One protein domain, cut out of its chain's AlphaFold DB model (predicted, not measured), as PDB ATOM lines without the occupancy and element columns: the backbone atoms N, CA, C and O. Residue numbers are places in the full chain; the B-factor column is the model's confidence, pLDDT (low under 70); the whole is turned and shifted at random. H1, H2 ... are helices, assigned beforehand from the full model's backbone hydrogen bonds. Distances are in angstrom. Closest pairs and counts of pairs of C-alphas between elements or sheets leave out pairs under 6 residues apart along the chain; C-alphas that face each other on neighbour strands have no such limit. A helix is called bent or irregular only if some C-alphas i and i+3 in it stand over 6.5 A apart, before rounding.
ATOM      1  N   CYS A  33      15.724 -13.030 125.447       85.56
ATOM      2  CA  CYS A  33      14.285 -13.190 125.637       85.56
ATOM      3  C   CYS A  33      13.600 -11.847 125.940       85.56
ATOM      4  O   CYS A  33      12.588 -11.527 125.327       85.56
ATOM      5  N   HIS A  34      14.172 -11.033 126.832       84.00
ATOM      6  CA  HIS A  34      13.595  -9.740 127.202       84.00
ATOM      7  C   HIS A  34      13.508  -8.783 126.012       84.00
ATOM      8  O   HIS A  34      12.469  -8.167 125.788       84.00
ATOM      9  N   ASP A  35      14.580  -8.664 125.232       80.56
ATOM     10  CA  ASP A  35      14.614  -7.738 124.098       80.56
ATOM     11  C   ASP A  35      13.618  -8.146 123.002       80.56
ATOM     12  O   ASP A  35      12.988  -7.287 122.384       80.56
ATOM     13  N   GLU A  36      13.417  -9.449 122.806       86.75
ATOM     14  CA  GLU A  36      12.451  -9.985 121.843       86.75
ATOM     15  C   GLU A  36      11.008  -9.844 122.335       86.75
ATOM     16  O   GLU A  36      10.140  -9.452 121.557       86.75
ATOM     17  N   VAL A  37      10.754 -10.051 123.633       83.69
ATOM     18  CA  VAL A  37       9.464  -9.737 124.265       83.69
ATOM     19  C   VAL A  37       9.131  -8.256 124.087       83.69
ATOM     20  O   VAL A  37       8.063  -7.929 123.574       83.69
ATOM     21  N   MET A  38      10.057  -7.349 124.407       75.00
ATOM     22  CA  MET A  38       9.842  -5.907 124.236       75.00
ATOM     23  C   MET A  38       9.650  -5.516 122.769       75.00
ATOM     24  O   MET A  38       8.798  -4.688 122.444       75.00
ATOM     25  N   SER A  39      10.423  -6.113 121.859       74.50
ATOM     26  CA  SER A  39      10.273  -5.908 120.417       74.50
ATOM     27  C   SER A  39       8.896  -6.367 119.929       74.50
ATOM     28  O   SER A  39       8.245  -5.660 119.152       74.50
ATOM     29  N   ALA A  40       8.420  -7.510 120.424       79.00
ATOM     30  CA  ALA A  40       7.102  -8.050 120.129       79.00
ATOM     31  C   ALA A  40       5.979  -7.171 120.678       79.00
ATOM     32  O   ALA A  40       5.091  -6.809 119.913       79.00
ATOM     33  N   MET A  41       6.052  -6.752 121.940       71.38
ATOM     34  CA  MET A  41       5.056  -5.877 122.565       71.38
ATOM     35  C   MET A  41       4.957  -4.522 121.857       71.38
ATOM     36  O   MET A  41       3.874  -4.098 121.464       71.38
ATOM     37  N   LEU A  42       6.093  -3.850 121.644       60.84
ATOM     38  CA  LEU A  42       6.112  -2.474 121.136       60.84
ATOM     39  C   LEU A  42       5.906  -2.382 119.624       60.84
ATOM     40  O   LEU A  42       5.376  -1.391 119.126       60.84
ATOM     41  N   HIS A  43       6.360  -3.386 118.874       64.38
ATOM     42  CA  HIS A  43       6.400  -3.288 117.420       64.38
ATOM     43  C   HIS A  43       5.890  -4.535 116.697       64.38
ATOM     44  O   HIS A  43       5.327  -4.413 115.612       64.38
ATOM     45  N   GLY A  44       6.110  -5.736 117.233       59.00
ATOM     46  CA  GLY A  44       5.660  -6.985 116.613       59.00
ATOM     47  C   GLY A  44       4.139  -7.078 116.557       59.00
ATOM     48  O   GLY A  44       3.582  -7.268 115.477       59.00
ATOM     49  N   PHE A  45       3.476  -6.854 117.688       55.59
ATOM     50  CA  PHE A  45       2.030  -6.945 117.824       55.59
ATOM     51  C   PHE A  45       1.326  -5.894 116.963       55.59
ATOM     52  O   PHE A  45       0.433  -6.232 116.197       55.59
ATOM     53  N   ALA A  46       1.796  -4.643 116.985       49.34
ATOM     54  CA  ALA A  46       1.257  -3.576 116.138       49.34
ATOM     55  C   ALA A  46       1.440  -3.842 114.629       49.34
ATOM     56  O   ALA A  46       0.624  -3.401 113.822       49.34
ATOM     57  N   ARG A  47       2.504  -4.559 114.231       55.78
ATOM     58  CA  ARG A  47       2.782  -4.875 112.819       55.78
ATOM     59  C   ARG A  47       2.029  -6.099 112.316       55.78
ATOM     60  O   ARG A  47       1.570  -6.078 111.177       55.78
ATOM     61  N   ASN A  48       1.938  -7.160 113.115       62.31
ATOM     62  CA  ASN A  48       1.247  -8.379 112.713       62.31
ATOM     63  C   ASN A  48       0.644  -9.120 113.923       62.31
ATOM     64  O   ASN A  48       1.221 -10.097 114.404       62.31
ATOM     65  N   PRO A  49      -0.552  -8.715 114.391       55.34
ATOM     66  CA  PRO A  49      -1.217  -9.344 115.538       55.34
ATOM     67  C   PRO A  49      -1.483 -10.850 115.353       55.34
ATOM     68  O   PRO A  49      -1.629 -11.587 116.322       55.34
ATOM     69  N   ARG A  50      -1.538 -11.324 114.099       59.38
ATOM     70  CA  ARG A  50      -1.803 -12.730 113.746       59.38
ATOM     71  C   ARG A  50      -0.683 -13.686 114.159       59.38
ATOM     72  O   ARG A  50      -0.952 -14.871 114.326       59.38
ATOM     73  N   ASP A  51       0.533 -13.176 114.339       65.69
ATOM     74  CA  ASP A  51       1.693 -13.977 114.745       65.69
ATOM     75  C   ASP A  51       1.733 -14.223 116.262       65.69
ATOM     76  O   ASP A  51       2.608 -14.947 116.733       65.69
ATOM     77  N   PHE A  52       0.794 -13.642 117.021       65.75
ATOM     78  CA  PHE A  52       0.722 -13.675 118.484       65.75
ATOM     79  C   PHE A  52      -0.637 -14.214 118.950       65.75
ATOM     80  O   PHE A  52      -1.394 -13.550 119.658       65.75
ATOM     81  N   VAL A  53      -0.983 -15.425 118.503       67.19
ATOM     82  CA  VAL A  53      -2.282 -16.050 118.797       67.19
ATOM     83  C   VAL A  53      -2.461 -16.221 120.307       67.19
ATOM     84  O   VAL A  53      -1.687 -16.924 120.950       67.19
ATOM     85  N   GLY A  54      -3.517 -15.615 120.854       53.47
ATOM     86  CA  GLY A  54      -3.825 -15.650 122.288       53.47
ATOM     87  C   GLY A  54      -3.247 -14.483 123.093       53.47
ATOM     88  O   GLY A  54      -3.534 -14.393 124.279       53.47
ATOM     89  N   LEU A  55      -2.493 -13.580 122.457       55.91
ATOM     90  CA  LEU A  55      -2.046 -12.325 123.060       55.91
ATOM     91  C   LEU A  55      -2.853 -11.133 122.533       55.91
ATOM     92  O   LEU A  55      -3.475 -11.185 121.470       55.91
ATOM     93  N   SER A  56      -2.826 -10.040 123.288       55.75
ATOM     94  CA  SER A  56      -3.453  -8.761 122.959       55.75
ATOM     95  C   SER A  56      -2.475  -7.601 123.171       55.75
ATOM     96  O   SER A  56      -1.407  -7.778 123.750       55.75
ATOM     97  N   ILE A  57      -2.854  -6.386 122.764       49.84
ATOM     98  CA  ILE A  57      -2.064  -5.175 123.049       49.84
ATOM     99  C   ILE A  57      -1.956  -4.875 124.555       49.84
ATOM    100  O   ILE A  57      -1.055  -4.158 124.969       49.84
ATOM    101  N   ARG A  58      -2.859  -5.453 125.361       47.78
ATOM    102  CA  ARG A  58      -2.868  -5.383 126.829       47.78
ATOM    103  C   ARG A  58      -2.183  -6.577 127.493       47.78
ATOM    104  O   ARG A  58      -2.154  -6.665 128.715       47.78
ATOM    105  N   SER A  59      -1.688  -7.534 126.707       59.97
ATOM    106  CA  SER A  59      -0.941  -8.657 127.259       59.97
ATOM    107  C   SER A  59       0.342  -8.138 127.891       59.97
ATOM    108  O   SER A  59       1.079  -7.353 127.295       59.97
ATOM    109  N   SER A  60       0.578  -8.575 129.119       66.25
ATOM    110  CA  SER A  60       1.719  -8.181 129.927       66.25
ATOM    111  C   SER A  60       3.025  -8.714 129.350       66.25
ATOM    112  O   SER A  60       3.044  -9.637 128.530       66.25
ATOM    113  N   PHE A  61       4.145  -8.184 129.832       73.69
ATOM    114  CA  PHE A  61       5.458  -8.729 129.503       73.69
ATOM    115  C   PHE A  61       5.541 -10.237 129.791       73.69
ATOM    116  O   PHE A  61       6.097 -11.005 129.004       73.69
ATOM    117  N   ILE A  62       4.918 -10.671 130.888       74.94
ATOM    118  CA  ILE A  62       4.853 -12.070 131.311       74.94
ATOM    119  C   ILE A  62       4.034 -12.926 130.338       74.94
ATOM    120  O   ILE A  62       4.459 -14.034 130.011       74.94
ATOM    121  N   ASP A  63       2.930 -12.409 129.797       73.12
ATOM    122  CA  ASP A  63       2.120 -13.118 128.796       73.12
ATOM    123  C   ASP A  63       2.902 -13.333 127.494       73.12
ATOM    124  O   ASP A  63       2.914 -14.430 126.926       73.12
ATOM    125  N   PHE A  64       3.622 -12.304 127.037       81.75
ATOM    126  CA  PHE A  64       4.499 -12.425 125.874       81.75
ATOM    127  C   PHE A  64       5.661 -13.388 126.141       81.75
ATOM    128  O   PHE A  64       5.978 -14.219 125.286       81.75
ATOM    129  N   GLN A  65       6.267 -13.352 127.330       84.38
ATOM    130  CA  GLN A  65       7.294 -14.321 127.707       84.38
ATOM    131  C   GLN A  65       6.740 -15.757 127.723       84.38
ATOM    132  O   GLN A  65       7.403 -16.669 127.223       84.38
ATOM    133  N   ALA A  66       5.530 -15.967 128.249       80.19
ATOM    134  CA  ALA A  66       4.863 -17.267 128.261       80.19
ATOM    135  C   ALA A  66       4.603 -17.776 126.839       80.19
ATOM    136  O   ALA A  66       4.849 -18.949 126.550       80.19
ATOM    137  N   TYR A  67       4.172 -16.892 125.937       84.31
ATOM    138  CA  TYR A  67       3.988 -17.207 124.523       84.31
ATOM    139  C   TYR A  67       5.288 -17.678 123.869       84.31
ATOM    140  O   TYR A  67       5.321 -18.742 123.245       84.31
ATOM    141  N   PHE A  68       6.379 -16.932 124.056       87.50
ATOM    142  CA  PHE A  68       7.679 -17.299 123.500       87.50
ATOM    143  C   PHE A  68       8.242 -18.583 124.109       87.50
ATOM    144  O   PHE A  68       8.799 -19.402 123.379       87.50
ATOM    145  N   TRP A  69       8.055 -18.796 125.412       85.75
ATOM    146  CA  TRP A  69       8.427 -20.043 126.075       85.75
ATOM    147  C   TRP A  69       7.646 -21.240 125.517       85.75
ATOM    148  O   TRP A  69       8.261 -22.221 125.103       85.75
ATOM    149  N   ASN A  70       6.317 -21.146 125.428       80.38
ATOM    150  CA  ASN A  70       5.464 -22.225 124.916       80.38
ATOM    151  C   ASN A  70       5.720 -22.523 123.427       80.38
ATOM    152  O   ASN A  70       5.575 -23.655 122.973       80.38
ATOM    153  N   ALA A  71       6.137 -21.510 122.664       82.00
ATOM    154  CA  ALA A  71       6.559 -21.664 121.277       82.00
ATOM    155  C   ALA A  71       8.029 -22.106 121.121       82.00
ATOM    156  O   ALA A  71       8.493 -22.273 119.992       82.00
ATOM    157  N   ASN A  72       8.771 -22.302 122.219       86.06
ATOM    158  CA  ASN A  72      10.197 -22.647 122.220       86.06
ATOM    159  C   ASN A  72      11.078 -21.640 121.443       86.06
ATOM    160  O   ASN A  72      12.069 -22.006 120.806       86.06
ATOM    161  N   MET A  73      10.723 -20.356 121.495       81.69
ATOM    162  CA  MET A  73      11.365 -19.277 120.744       81.69
ATOM    163  C   MET A  73      12.240 -18.377 121.635       81.69
ATOM    164  O   MET A  73      12.041 -18.275 122.845       81.69
ATOM    165  N   HIS A  74      13.234 -17.725 121.017       84.88
ATOM    166  CA  HIS A  74      14.101 -16.685 121.610       84.88
ATOM    167  C   HIS A  74      14.763 -17.039 122.958       84.88
ATOM    168  O   HIS A  74      15.159 -16.158 123.720       84.88
ATOM    169  N   ASN A  75      14.931 -18.339 123.230       86.88
ATOM    170  CA  ASN A  75      15.537 -18.868 124.453       86.88
ATOM    171  C   ASN A  75      14.827 -18.394 125.741       86.88
ATOM    172  O   ASN A  75      15.470 -18.205 126.774       86.88
ATOM    173  N   CYS A  76      13.510 -18.179 125.664       86.94
ATOM    174  CA  CYS A  76      12.683 -17.809 126.805       86.94
ATOM    175  C   CYS A  76      12.424 -19.003 127.734       86.94
ATOM    176  O   CYS A  76      12.146 -20.114 127.282       86.94
ATOM    177  N   THR A  77      12.508 -18.764 129.043       86.25
ATOM    178  CA  THR A  77      12.141 -19.724 130.097       86.25
ATOM    179  C   THR A  77      10.703 -19.478 130.543       86.25
ATOM    180  O   THR A  77      10.178 -18.380 130.341       86.25
ATOM    181  N   ARG A  78      10.070 -20.487 131.158       82.50
ATOM    182  CA  ARG A  78       8.750 -20.354 131.780       82.50
ATOM    183  C   ARG A  78       8.763 -19.132 132.709       82.50
ATOM    184  O   ARG A  78       9.577 -19.126 133.638       82.50
ATOM    185  N   PRO A  79       7.913 -18.119 132.478       81.06
ATOM    186  CA  PRO A  79       7.836 -16.997 133.398       81.06
ATOM    187  C   PRO A  79       7.309 -17.460 134.756       81.06
ATOM    188  O   PRO A  79       6.573 -18.446 134.855       81.06
ATOM    189  N   CYS A  80       7.706 -16.751 135.803       73.81
ATOM    190  CA  CYS A  80       7.137 -16.930 137.127       73.81
ATOM    191  C   CYS A  80       5.719 -16.361 137.148       73.81
ATOM    192  O   CYS A  80       5.445 -15.327 136.539       73.81
ATOM    193  N   MET A  81       4.799 -17.045 137.829       67.50
ATOM    194  CA  MET A  81       3.506 -16.426 138.113       67.50
ATOM    195  C   MET A  81       3.701 -15.300 139.135       67.50
ATOM    196  O   MET A  81       4.542 -15.448 140.023       67.50
ATOM    197  N   PRO A  82       2.880 -14.232 139.110       61.44
ATOM    198  CA  PRO A  82       2.958 -13.167 140.109       61.44
ATOM    199  C   PRO A  82       2.889 -13.702 141.543       61.44
ATOM    200  O   PRO A  82       3.496 -13.147 142.451       61.44
ATOM    201  N   GLN A  83       2.155 -14.797 141.753       60.34
ATOM    202  CA  GLN A  83       2.011 -15.466 143.045       60.34
ATOM    203  C   GLN A  83       3.210 -16.357 143.403       60.34
ATOM    204  O   GLN A  83       3.418 -16.604 144.579       60.34
ATOM    205  N   GLU A  84       4.025 -16.801 142.441       63.44
ATOM    206  CA  GLU A  84       5.277 -17.540 142.696       63.44
ATOM    207  C   GLU A  84       6.426 -16.604 143.106       63.44
ATOM    208  O   GLU A  84       7.447 -17.062 143.624       63.44
ATOM    209  N   GLU A  85       6.265 -15.296 142.894       71.88
ATOM    210  CA  GLU A  85       7.241 -14.273 143.248       71.88
ATOM    211  C   GLU A  85       6.979 -13.679 144.628       71.88
ATOM    212  O   GLU A  85       5.853 -13.356 144.997       71.88
ATOM    213  N   ALA A  86       8.066 -13.477 145.369       79.50
ATOM    214  CA  ALA A  86       8.038 -12.736 146.616       79.50
ATOM    215  C   ALA A  86       7.631 -11.282 146.346       79.50
ATOM    216  O   ALA A  86       8.376 -10.526 145.714       79.50
ATOM    217  N   CYS A  87       6.466 -10.884 146.851       86.69
ATOM    218  CA  CYS A  87       6.021  -9.503 146.758       86.69
ATOM    219  C   CYS A  87       6.913  -8.588 147.616       86.69
ATOM    220  O   CYS A  87       7.525  -9.011 148.601       86.69
ATOM    221  N   SER A  88       6.991  -7.308 147.262       90.31
ATOM    222  CA  SER A  88       7.662  -6.279 148.055       90.31
ATOM    223  C   SER A  88       6.695  -5.169 148.450       90.31
ATOM    224  O   SER A  88       5.897  -4.695 147.644       90.31
ATOM    225  N   GLN A  89       6.764  -4.716 149.698       90.06
ATOM    226  CA  GLN A  89       5.869  -3.675 150.191       90.06
ATOM    227  C   GLN A  89       6.309  -2.293 149.691       90.06
ATOM    228  O   GLN A  89       7.478  -1.909 149.792       90.06
ATOM    229  N   ILE A  90       5.357  -1.526 149.163       89.69
ATOM    230  CA  ILE A  90       5.608  -0.195 148.604       89.69
ATOM    231  C   ILE A  90       5.944   0.793 149.728       89.69
ATOM    232  O   ILE A  90       5.168   0.998 150.659       89.69
ATOM    233  N   GLY A  91       7.108   1.439 149.629       84.75
ATOM    234  CA  GLY A  91       7.564   2.451 150.581       84.75
ATOM    235  C   GLY A  91       9.016   2.875 150.356       84.75
ATOM    236  O   GLY A  91       9.614   2.575 149.328       84.75
ATOM    237  N   ALA A  92       9.626   3.541 151.341       76.00
ATOM    238  CA  ALA A  92      10.968   4.135 151.228       76.00
ATOM    239  C   ALA A  92      12.118   3.143 150.915       76.00
ATOM    240  O   ALA A  92      13.228   3.578 150.617       76.00
ATOM    241  N   GLY A  93      11.868   1.830 150.979       81.25
ATOM    242  CA  GLY A  93      12.820   0.770 150.627       81.25
ATOM    243  C   GLY A  93      12.446  -0.046 149.386       81.25
ATOM    244  O   GLY A  93      13.136  -1.017 149.090       81.25
ATOM    245  N   TYR A  94      11.372   0.310 148.675       88.38
ATOM    246  CA  TYR A  94      10.958  -0.426 147.483       88.38
ATOM    247  C   TYR A  94      11.990  -0.223 146.357       88.38
ATOM    248  O   TYR A  94      12.266   0.930 146.007       88.38
ATOM    249  N   PRO A  95      12.567  -1.292 145.773       88.62
ATOM    250  CA  PRO A  95      13.708  -1.180 144.858       88.62
ATOM    251  C   PRO A  95      13.496  -0.253 143.645       88.62
ATOM    252  O   PRO A  95      14.434   0.420 143.224       88.62
ATOM    253  N   CYS A  96      12.262  -0.155 143.142       91.81
ATOM    254  CA  CYS A  96      11.876   0.678 141.995       91.81
ATOM    255  C   CYS A  96      11.154   1.985 142.398       91.81
ATOM    256  O   CYS A  96      10.594   2.686 141.561       91.81
ATOM    257  N   MET A  97      11.180   2.388 143.678       93.00
ATOM    258  CA  MET A  97      10.427   3.573 144.133       93.00
ATOM    259  C   MET A  97      10.793   4.852 143.367       93.00
ATOM    260  O   MET A  97       9.947   5.706 143.134       93.00
ATOM    261  N   ARG A  98      12.050   4.970 142.921       91.44
ATOM    262  CA  ARG A  98      12.503   6.114 142.120       91.44
ATOM    263  C   ARG A  98      11.795   6.216 140.772       91.44
ATOM    264  O   ARG A  98      11.474   7.326 140.357       91.44
ATOM    265  N   ASP A  99      11.580   5.090 140.101       91.81
ATOM    266  CA  ASP A  99      10.923   5.076 138.794       91.81
ATOM    267  C   ASP A  99       9.411   5.248 138.965       91.81
ATOM    268  O   ASP A  99       8.790   5.957 138.179       91.81
ATOM    269  N   VAL A 100       8.844   4.704 140.049       94.12
ATOM    270  CA  VAL A 100       7.452   4.955 140.457       94.12
ATOM    271  C   VAL A 100       7.214   6.452 140.696       94.12
ATOM    272  O   VAL A 100       6.272   7.025 140.150       94.12
ATOM    273  N   ASP A 101       8.077   7.113 141.471       93.31
ATOM    274  CA  ASP A 101       7.962   8.548 141.753       93.31
ATOM    275  C   ASP A 101       8.134   9.399 140.489       93.31
ATOM    276  O   ASP A 101       7.403  10.375 140.297       93.31
ATOM    277  N   TRP A 102       9.078   9.036 139.614       93.31
ATOM    278  CA  TRP A 102       9.269   9.724 138.339       93.31
ATOM    279  C   TRP A 102       8.054   9.555 137.421       93.31
ATOM    280  O   TRP A 102       7.559  10.544 136.877       93.31
ATOM    281  N   ALA A 103       7.525   8.335 137.294       92.50
ATOM    282  CA  ALA A 103       6.335   8.058 136.498       92.50
ATOM    283  C   ALA A 103       5.123   8.843 137.022       92.50
ATOM    284  O   ALA A 103       4.423   9.470 136.232       92.50
ATOM    285  N   ARG A 104       4.922   8.906 138.345       92.69
ATOM    286  CA  ARG A 104       3.831   9.684 138.953       92.69
ATOM    287  C   ARG A 104       3.936  11.182 138.669       92.69
ATOM    288  O   ARG A 104       2.940  11.827 138.354       92.69
ATOM    289  N   ASN A 105       5.123  11.749 138.873       92.25
ATOM    290  CA  ASN A 105       5.288  13.200 138.915       92.25
ATOM    291  C   ASN A 105       5.527  13.805 137.526       92.25
ATOM    292  O   ASN A 105       5.110  14.930 137.282       92.25
ATOM    293  N   GLU A 106       6.184  13.063 136.632       91.62
ATOM    294  CA  GLU A 106       6.613  13.548 135.318       91.62
ATOM    295  C   GLU A 106       6.075  12.662 134.191       91.62
ATOM    296  O   GLU A 106       5.490  13.167 133.237       91.62
ATOM    297  N   GLY A 107       6.253  11.342 134.297       88.62
ATOM    298  CA  GLY A 107       5.973  10.403 133.208       88.62
ATOM    299  C   GLY A 107       4.517  10.423 132.744       88.62
ATOM    300  O   GLY A 107       4.252  10.733 131.593       88.62
ATOM    301  N   ILE A 108       3.568  10.152 133.638       86.94
ATOM    302  CA  ILE A 108       2.136  10.037 133.306       86.94
ATOM    303  C   ILE A 108       1.555  11.381 132.846       86.94
ATOM    304  O   ILE A 108       0.679  11.410 131.988       86.94
ATOM    305  N   GLN A 109       2.044  12.501 133.388       83.44
ATOM    306  CA  GLN A 109       1.548  13.827 133.010       83.44
ATOM    307  C   GLN A 109       2.073  14.286 131.649       83.44
ATOM    308  O   GLN A 109       1.321  14.866 130.869       83.44
ATOM    309  N   ASN A 110       3.354  14.040 131.364       84.06
ATOM    310  CA  ASN A 110       3.993  14.500 130.131       84.06
ATOM    311  C   ASN A 110       3.873  13.487 128.980       84.06
ATOM    312  O   ASN A 110       3.914  13.888 127.821       84.06
ATOM    313  N   HIS A 111       3.729  12.200 129.309       78.62
ATOM    314  CA  HIS A 111       3.680  11.068 128.383       78.62
ATOM    315  C   HIS A 111       2.601  10.042 128.786       78.62
ATOM    316  O   HIS A 111       2.924   8.883 129.083       78.62
ATOM    317  N   PRO A 112       1.310  10.425 128.815       75.50
ATOM    318  CA  PRO A 112       0.222   9.494 129.124       75.50
ATOM    319  C   PRO A 112       0.176   8.300 128.155       75.50
ATOM    320  O   PRO A 112      -0.251   7.211 128.527       75.50
ATOM    321  N   GLU A 113       0.685   8.462 126.931       66.06
ATOM    322  CA  GLU A 113       0.787   7.404 125.927       66.06
ATOM    323  C   GLU A 113       1.750   6.264 126.303       66.06
ATOM    324  O   GLU A 113       1.627   5.170 125.756       66.06
ATOM    325  N   TRP A 114       2.697   6.480 127.224       75.00
ATOM    326  CA  TRP A 114       3.589   5.415 127.718       75.00
ATOM    327  C   TRP A 114       2.934   4.550 128.796       75.00
ATOM    328  O   TRP A 114       3.407   3.447 129.076       75.00
ATOM    329  N   TYR A 115       1.842   5.043 129.381       74.62
ATOM    330  CA  TYR A 115       1.114   4.405 130.470       74.62
ATOM    331  C   TYR A 115      -0.395   4.396 130.178       74.62
ATOM    332  O   TYR A 115      -1.169   4.945 130.961       74.62
ATOM    333  N   PRO A 116      -0.843   3.776 129.069       60.72
ATOM    334  CA  PRO A 116      -2.243   3.832 128.638       60.72
ATOM    335  C   PRO A 116      -3.217   3.193 129.643       60.72
ATOM    336  O   PRO A 116      -4.408   3.487 129.623       60.72
ATOM    337  N   GLU A 117      -2.701   2.330 130.522       65.12
ATOM    338  CA  GLU A 117      -3.424   1.653 131.603       65.12
ATOM    339  C   GLU A 117      -3.606   2.547 132.854       65.12
ATOM    340  O   GLU A 117      -4.372   2.202 133.753       65.12
ATOM    341  N   LEU A 118      -2.889   3.678 132.957       76.94
ATOM    342  CA  LEU A 118      -2.845   4.514 134.160       76.94
ATOM    343  C   LEU A 118      -3.632   5.815 133.993       76.94
ATOM    344  O   LEU A 118      -3.434   6.589 133.058       76.94
ATOM    345  N   LEU A 119      -4.486   6.102 134.976       77.25
ATOM    346  CA  LEU A 119      -5.138   7.403 135.101       77.25
ATOM    347  C   LEU A 119      -4.146   8.466 135.615       77.25
ATOM    348  O   LEU A 119      -3.217   8.136 136.355       77.25
ATOM    349  N   PRO A 120      -4.375   9.768 135.343       74.62
ATOM    350  CA  PRO A 120      -3.524  10.849 135.857       74.62
ATOM    351  C   PRO A 120      -3.408  10.906 137.390       74.62
ATOM    352  O   PRO A 120      -2.486  11.516 137.922       74.62
ATOM    353  N   ASN A 121      -4.352  10.291 138.108       83.38
ATOM    354  CA  ASN A 121      -4.385  10.196 139.567       83.38
ATOM    355  C   ASN A 121      -4.071   8.781 140.092       83.38
ATOM    356  O   ASN A 121      -4.454   8.469 141.222       83.38
ATOM    357  N   ALA A 122      -3.418   7.937 139.288       84.81
ATOM    358  CA  ALA A 122      -3.033   6.580 139.664       84.81
ATOM    359  C   ALA A 122      -2.268   6.534 140.998       84.81
ATOM    360  O   ALA A 122      -1.457   7.416 141.317       84.81
ATOM    361  N   THR A 123      -2.528   5.495 141.793       91.19
ATOM    362  CA  THR A 123      -1.856   5.304 143.080       91.19
ATOM    363  C   THR A 123      -0.414   4.833 142.882       91.19
ATOM    364  O   THR A 123      -0.035   4.337 141.824       91.19
ATOM    365  N   LEU A 124       0.417   4.940 143.927       91.06
ATOM    366  CA  LEU A 124       1.772   4.371 143.896       91.06
ATOM    367  C   LEU A 124       1.760   2.862 143.608       91.06
ATOM    368  O   LEU A 124       2.691   2.363 142.982       91.06
ATOM    369  N   PHE A 125       0.712   2.165 144.050       90.00
ATOM    370  CA  PHE A 125       0.507   0.750 143.772       90.00
ATOM    371  C   PHE A 125       0.234   0.497 142.297       90.00
ATOM    372  O   PHE A 125       0.958  -0.283 141.687       90.00
ATOM    373  N   ASP A 126      -0.720   1.218 141.705       85.00
ATOM    374  CA  ASP A 126      -1.059   1.071 140.284       85.00
ATOM    375  C   ASP A 126       0.170   1.311 139.400       85.00
ATOM    376  O   ASP A 126       0.459   0.545 138.482       85.00
ATOM    377  N   ILE A 127       0.948   2.345 139.731       90.25
ATOM    378  CA  ILE A 127       2.170   2.698 139.008       90.25
ATOM    379  C   ILE A 127       3.232   1.605 139.173       90.25
ATOM    380  O   ILE A 127       3.788   1.144 138.179       90.25
ATOM    381  N   ALA A 128       3.516   1.163 140.403       89.56
ATOM    382  CA  ALA A 128       4.485   0.093 140.650       89.56
ATOM    383  C   ALA A 128       4.088  -1.213 139.953       89.56
ATOM    384  O   ALA A 128       4.949  -1.894 139.394       89.56
ATOM    385  N   ASN A 129       2.792  -1.524 139.930       82.62
ATOM    386  CA  ASN A 129       2.260  -2.706 139.276       82.62
ATOM    387  C   ASN A 129       2.410  -2.623 137.751       82.62
ATOM    388  O   ASN A 129       2.918  -3.558 137.146       82.62
ATOM    389  N   VAL A 130       2.076  -1.495 137.118       80.00
ATOM    390  CA  VAL A 130       2.288  -1.318 135.668       80.00
ATOM    391  C   VAL A 130       3.771  -1.359 135.309       80.00
ATOM    392  O   VAL A 130       4.144  -1.999 134.328       80.00
ATOM    393  N   LEU A 131       4.642  -0.747 136.115       84.88
ATOM    394  CA  LEU A 131       6.089  -0.831 135.900       84.88
ATOM    395  C   LEU A 131       6.587  -2.282 136.014       84.88
ATOM    396  O   LEU A 131       7.360  -2.718 135.164       84.88
ATOM    397  N   TYR A 132       6.109  -3.046 137.001       81.06
ATOM    398  CA  TYR A 132       6.378  -4.485 137.111       81.06
ATOM    399  C   TYR A 132       5.875  -5.257 135.877       81.06
ATOM    400  O   TYR A 132       6.644  -5.979 135.246       81.06
ATOM    401  N   MET A 133       4.625  -5.033 135.466       66.50
ATOM    402  CA  MET A 133       3.983  -5.704 134.328       66.50
ATOM    403  C   MET A 133       4.618  -5.360 132.975       66.50
ATOM    404  O   MET A 133       4.571  -6.165 132.045       66.50
ATOM    405  N   HIS A 134       5.232  -4.182 132.862       72.38
ATOM    406  CA  HIS A 134       6.025  -3.759 131.704       72.38
ATOM    407  C   HIS A 134       7.472  -4.286 131.753       72.38
ATOM    408  O   HIS A 134       8.266  -3.967 130.869       72.38
ATOM    409  N   GLY A 135       7.836  -5.062 132.780       70.94
ATOM    410  CA  GLY A 135       9.174  -5.629 132.936       70.94
ATOM    411  C   GLY A 135      10.239  -4.599 133.320       70.94
ATOM    412  O   GLY A 135      11.409  -4.766 132.970       70.94
ATOM    413  N   GLN A 136       9.869  -3.514 134.012       81.44
ATOM    414  CA  GLN A 136      10.837  -2.489 134.404       81.44
ATOM    415  C   GLN A 136      11.928  -3.071 135.314       81.44
ATOM    416  O   GLN A 136      11.643  -3.819 136.257       81.44
ATOM    417  N   PRO A 137      13.203  -2.729 135.060       75.00
ATOM    418  CA  PRO A 137      14.317  -3.332 135.759       75.00
ATOM    419  C   PRO A 137      14.279  -2.978 137.245       75.00
ATOM    420  O   PRO A 137      14.143  -1.819 137.622       75.00
ATOM    421  N   ASN A 138      14.492  -3.986 138.091       79.56
ATOM    422  CA  ASN A 138      14.456  -3.869 139.551       79.56
ATOM    423  C   ASN A 138      13.086  -3.475 140.128       79.56
ATOM    424  O   ASN A 138      13.034  -3.049 141.278       79.56
ATOM    425  N   CYS A 139      11.989  -3.620 139.381       85.75
ATOM    426  CA  CYS A 139      10.648  -3.525 139.945       85.75
ATOM    427  C   CYS A 139      10.172  -4.927 140.354       85.75
ATOM    428  O   CYS A 139       9.832  -5.710 139.471       85.75
ATOM    429  N   PRO A 140      10.194  -5.299 141.650       84.62
ATOM    430  CA  PRO A 140       9.530  -6.523 142.101       84.62
ATOM    431  C   PRO A 140       8.004  -6.373 142.000       84.62
ATOM    432  O   PRO A 140       7.508  -5.266 141.796       84.62
ATOM    433  N   ARG A 141       7.248  -7.460 142.186       84.88
ATOM    434  CA  ARG A 141       5.792  -7.374 142.358       84.88
ATOM    435  C   ARG A 141       5.466  -6.567 143.630       84.88
ATOM    436  O   ARG A 141       6.028  -6.877 144.685       84.88
ATOM    437  N   PRO A 142       4.553  -5.585 143.590       88.38
ATOM    438  CA  PRO A 142       4.064  -4.943 144.804       88.38
ATOM    439  C   PRO A 142       3.142  -5.879 145.602       88.38
ATOM    440  O   PRO A 142       2.334  -6.596 145.020       88.38
ATOM    441  N   CYS A 143       3.260  -5.881 146.931       86.94
ATOM    442  CA  CYS A 143       2.358  -6.644 147.805       86.94
ATOM    443  C   CYS A 143       0.939  -6.064 147.803       86.94
ATOM    444  O   CYS A 143       0.781  -4.840 147.882       86.94
ATOM    445  N   ASP A 144      -0.065  -6.940 147.779       84.31
ATOM    446  CA  ASP A 144      -1.473  -6.566 147.917       84.31
ATOM    447  C   ASP A 144      -1.816  -6.129 149.355       84.31
ATOM    448  O   ASP A 144      -1.048  -6.324 150.306       84.31
ATOM    449  N   GLU A 145      -2.988  -5.514 149.539       79.81
ATOM    450  CA  GLU A 145      -3.445  -5.103 150.867       79.81
ATOM    451  C   GLU A 145      -3.559  -6.311 151.814       79.81
ATOM    452  O   GLU A 145      -4.389  -7.200 151.634       79.81
ATOM    453  N   GLY A 146      -2.731  -6.321 152.862       79.62
ATOM    454  CA  GLY A 146      -2.697  -7.392 153.860       79.62
ATOM    455  C   GLY A 146      -1.666  -8.493 153.593       79.62
ATOM    456  O   GLY A 146      -1.500  -9.357 154.454       79.62
ATOM    457  N   GLU A 147      -0.940  -8.453 152.472       82.50
ATOM    458  CA  GLU A 147       0.221  -9.319 152.247       82.50
ATOM    459  C   GLU A 147       1.454  -8.806 153.015       82.50
ATOM    460  O   GLU A 147       1.738  -7.605 153.080       82.50
ATOM    461  N   GLU A 148       2.213  -9.730 153.606       85.00
ATOM    462  CA  GLU A 148       3.491  -9.413 154.244       85.00
ATOM    463  C   GLU A 148       4.612  -9.309 153.203       85.00
ATOM    464  O   GLU A 148       4.641 -10.030 152.208       85.00
ATOM    465  N   ASN A 149       5.594  -8.440 153.451       86.88
ATOM    466  CA  ASN A 149       6.748  -8.300 152.567       86.88
ATOM    467  C   ASN A 149       7.507  -9.632 152.418       86.88
ATOM    468  O   ASN A 149       7.978 -10.199 153.405       86.88
ATOM    469  N   GLY A 150       7.697 -10.080 151.179       81.75
ATOM    470  CA  GLY A 150       8.307 -11.365 150.855       81.75
ATOM    471  C   GLY A 150       7.314 -12.526 150.752       81.75
ATOM    472  O   GLY A 150       7.752 -13.664 150.578       81.75
ATOM    473  N   HIS A 151       6.005 -12.266 150.865       80.44
ATOM    474  CA  HIS A 151       4.978 -13.282 150.661       80.44
ATOM    475  C   HIS A 151       5.032 -13.824 149.229       80.44
ATOM    476  O   HIS A 151       5.089 -13.058 148.270       80.44
ATOM    477  N   TYR A 152       5.024 -15.152 149.109       78.56
ATOM    478  CA  TYR A 152       4.872 -15.872 147.852       78.56
ATOM    479  C   TYR A 152       4.118 -17.180 148.103       78.56
ATOM    480  O   TYR A 152       4.178 -17.763 149.190       78.56
ATOM    481  N   VAL A 153       3.424 -17.652 147.077       69.25
ATOM    482  CA  VAL A 153       2.693 -18.912 147.031       69.25
ATOM    483  C   VAL A 153       3.536 -19.928 146.251       69.25
ATOM    484  O   VAL A 153       3.777 -19.750 145.056       69.25
ATOM    485  N   PRO A 154       4.008 -21.012 146.890       62.59
ATOM    486  CA  PRO A 154       4.761 -22.051 146.201       62.59
ATOM    487  C   PRO A 154       3.929 -22.722 145.101       62.59
ATOM    488  O   PRO A 154       2.745 -23.001 145.295       62.59
ATOM    489  N   TYR A 155       4.577 -23.076 143.990       57.31
ATOM    490  CA  TYR A 155       3.961 -23.744 142.834       57.31
ATOM    491  C   TYR A 155       3.111 -24.979 143.197       57.31
ATOM    492  O   TYR A 155       2.053 -25.211 142.616       57.31
ATOM    493  N   GLU A 156       3.523 -25.742 144.212       59.50
ATOM    494  CA  GLU A 156       2.797 -26.917 144.723       59.50
ATOM    495  C   GLU A 156       1.384 -26.576 145.233       59.50
ATOM    496  O   GLU A 156       0.479 -27.401 145.153       59.50
ATOM    497  N   SER A 157       1.174 -25.344 145.707       59.75
ATOM    498  CA  SER A 157      -0.131 -24.836 146.155       59.75
ATOM    499  C   SER A 157      -0.981 -24.273 145.004       59.75
ATOM    500  O   SER A 157      -2.198 -24.167 145.139       59.75
ATOM    501  N   LEU A 158      -0.362 -23.957 143.859       55.75
ATOM    502  CA  LEU A 158      -1.019 -23.414 142.660       55.75
ATOM    503  C   LEU A 158      -1.564 -24.500 141.723       55.75
ATOM    504  O   LEU A 158      -2.434 -24.218 140.902       55.75
ATOM    505  N   GLN A 159      -1.129 -25.758 141.857       52.38
ATOM    506  CA  GLN A 159      -1.662 -26.865 141.048       52.38
ATOM    507  C   GLN A 159      -3.182 -27.039 141.211       52.38
ATOM    508  O   GLN A 159      -3.858 -27.349 140.233       52.38
TER     509      GLN A 159
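AT A GLANCE: This is residues 33 to 159 of the 592 residues of the protein "Hypothetical protein" of Polarella glacialis (UniProt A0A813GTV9). Two lobes, each a pair of helices crossed at nearly a right angle with a long loop between them, residues 48 to 60 in one and 111 to 123 in the other, come near each other where the end of H4 is close to the start of H2. H1 and H2 make one lobe, H3 and H4 the other; the long loop of residues 71 to 96 joins them, and a loop after H4 leads away to the short H5. The printed part has 127 residues with five named helices, H1 to H5 along the chain, and no named strand; the class is all helix, though under half of the residues, 53, are in named helices. It is compact, with a radius of gyration of the C-alphas of 15.5 A, and flat, spanning 42 by 40 by 19 A.

HOW THE PARTS SIT: Start at H1, residues 33 to 47, which touches H2, residues 61 to 70, about perpendicular at 79 degrees; their closest C-alphas, of Val 37 and Phe 64, are 5.9 A apart. H2 is close but not clearly touching H4, residues 124 to 133: look at their closest C-alphas, of Phe 61 and Met 133, at 5.9 A. H4 touches H3, residues 97 to 110, about perpendicular at 85 degrees, closest at the C-alphas of Val 100 and Ala 128, 5.7 A. H5, residues 155 to 158, is apart from H4. Every O i to N i+4 pair is within hydrogen-bond range in H2 and H4, 9 of 11 in H1 and 8 of 10 in H3; H5 is too short for one.

IN THESE COORDINATES: Find C-alpha 33 at (14.285, -13.190, 125.637), from which H1 runs 19.1 A; it is irregular, but only just, with C-alphas 42 and 45 6.9 A apart. H2 measures 14.3 A. H3 runs 18.9 A from C-alpha 97 at (10.427, 3.573, 144.133) and is irregular, with C-alphas 105 and 108 7.2 A apart. H4 measures 14.1 A, and H5 ends at C-alpha 158, (-1.019, -23.414, 142.660).

THE WHOLE: The two C-alphas farthest apart, of Asn 110 and Glu 156, are 43.9 A apart. The printed part has no cut, and its four links are long. Mean pLDDT of the printed part is 77.2; look for values under 70 at residues 42 to 60 and 153 to 159, among them.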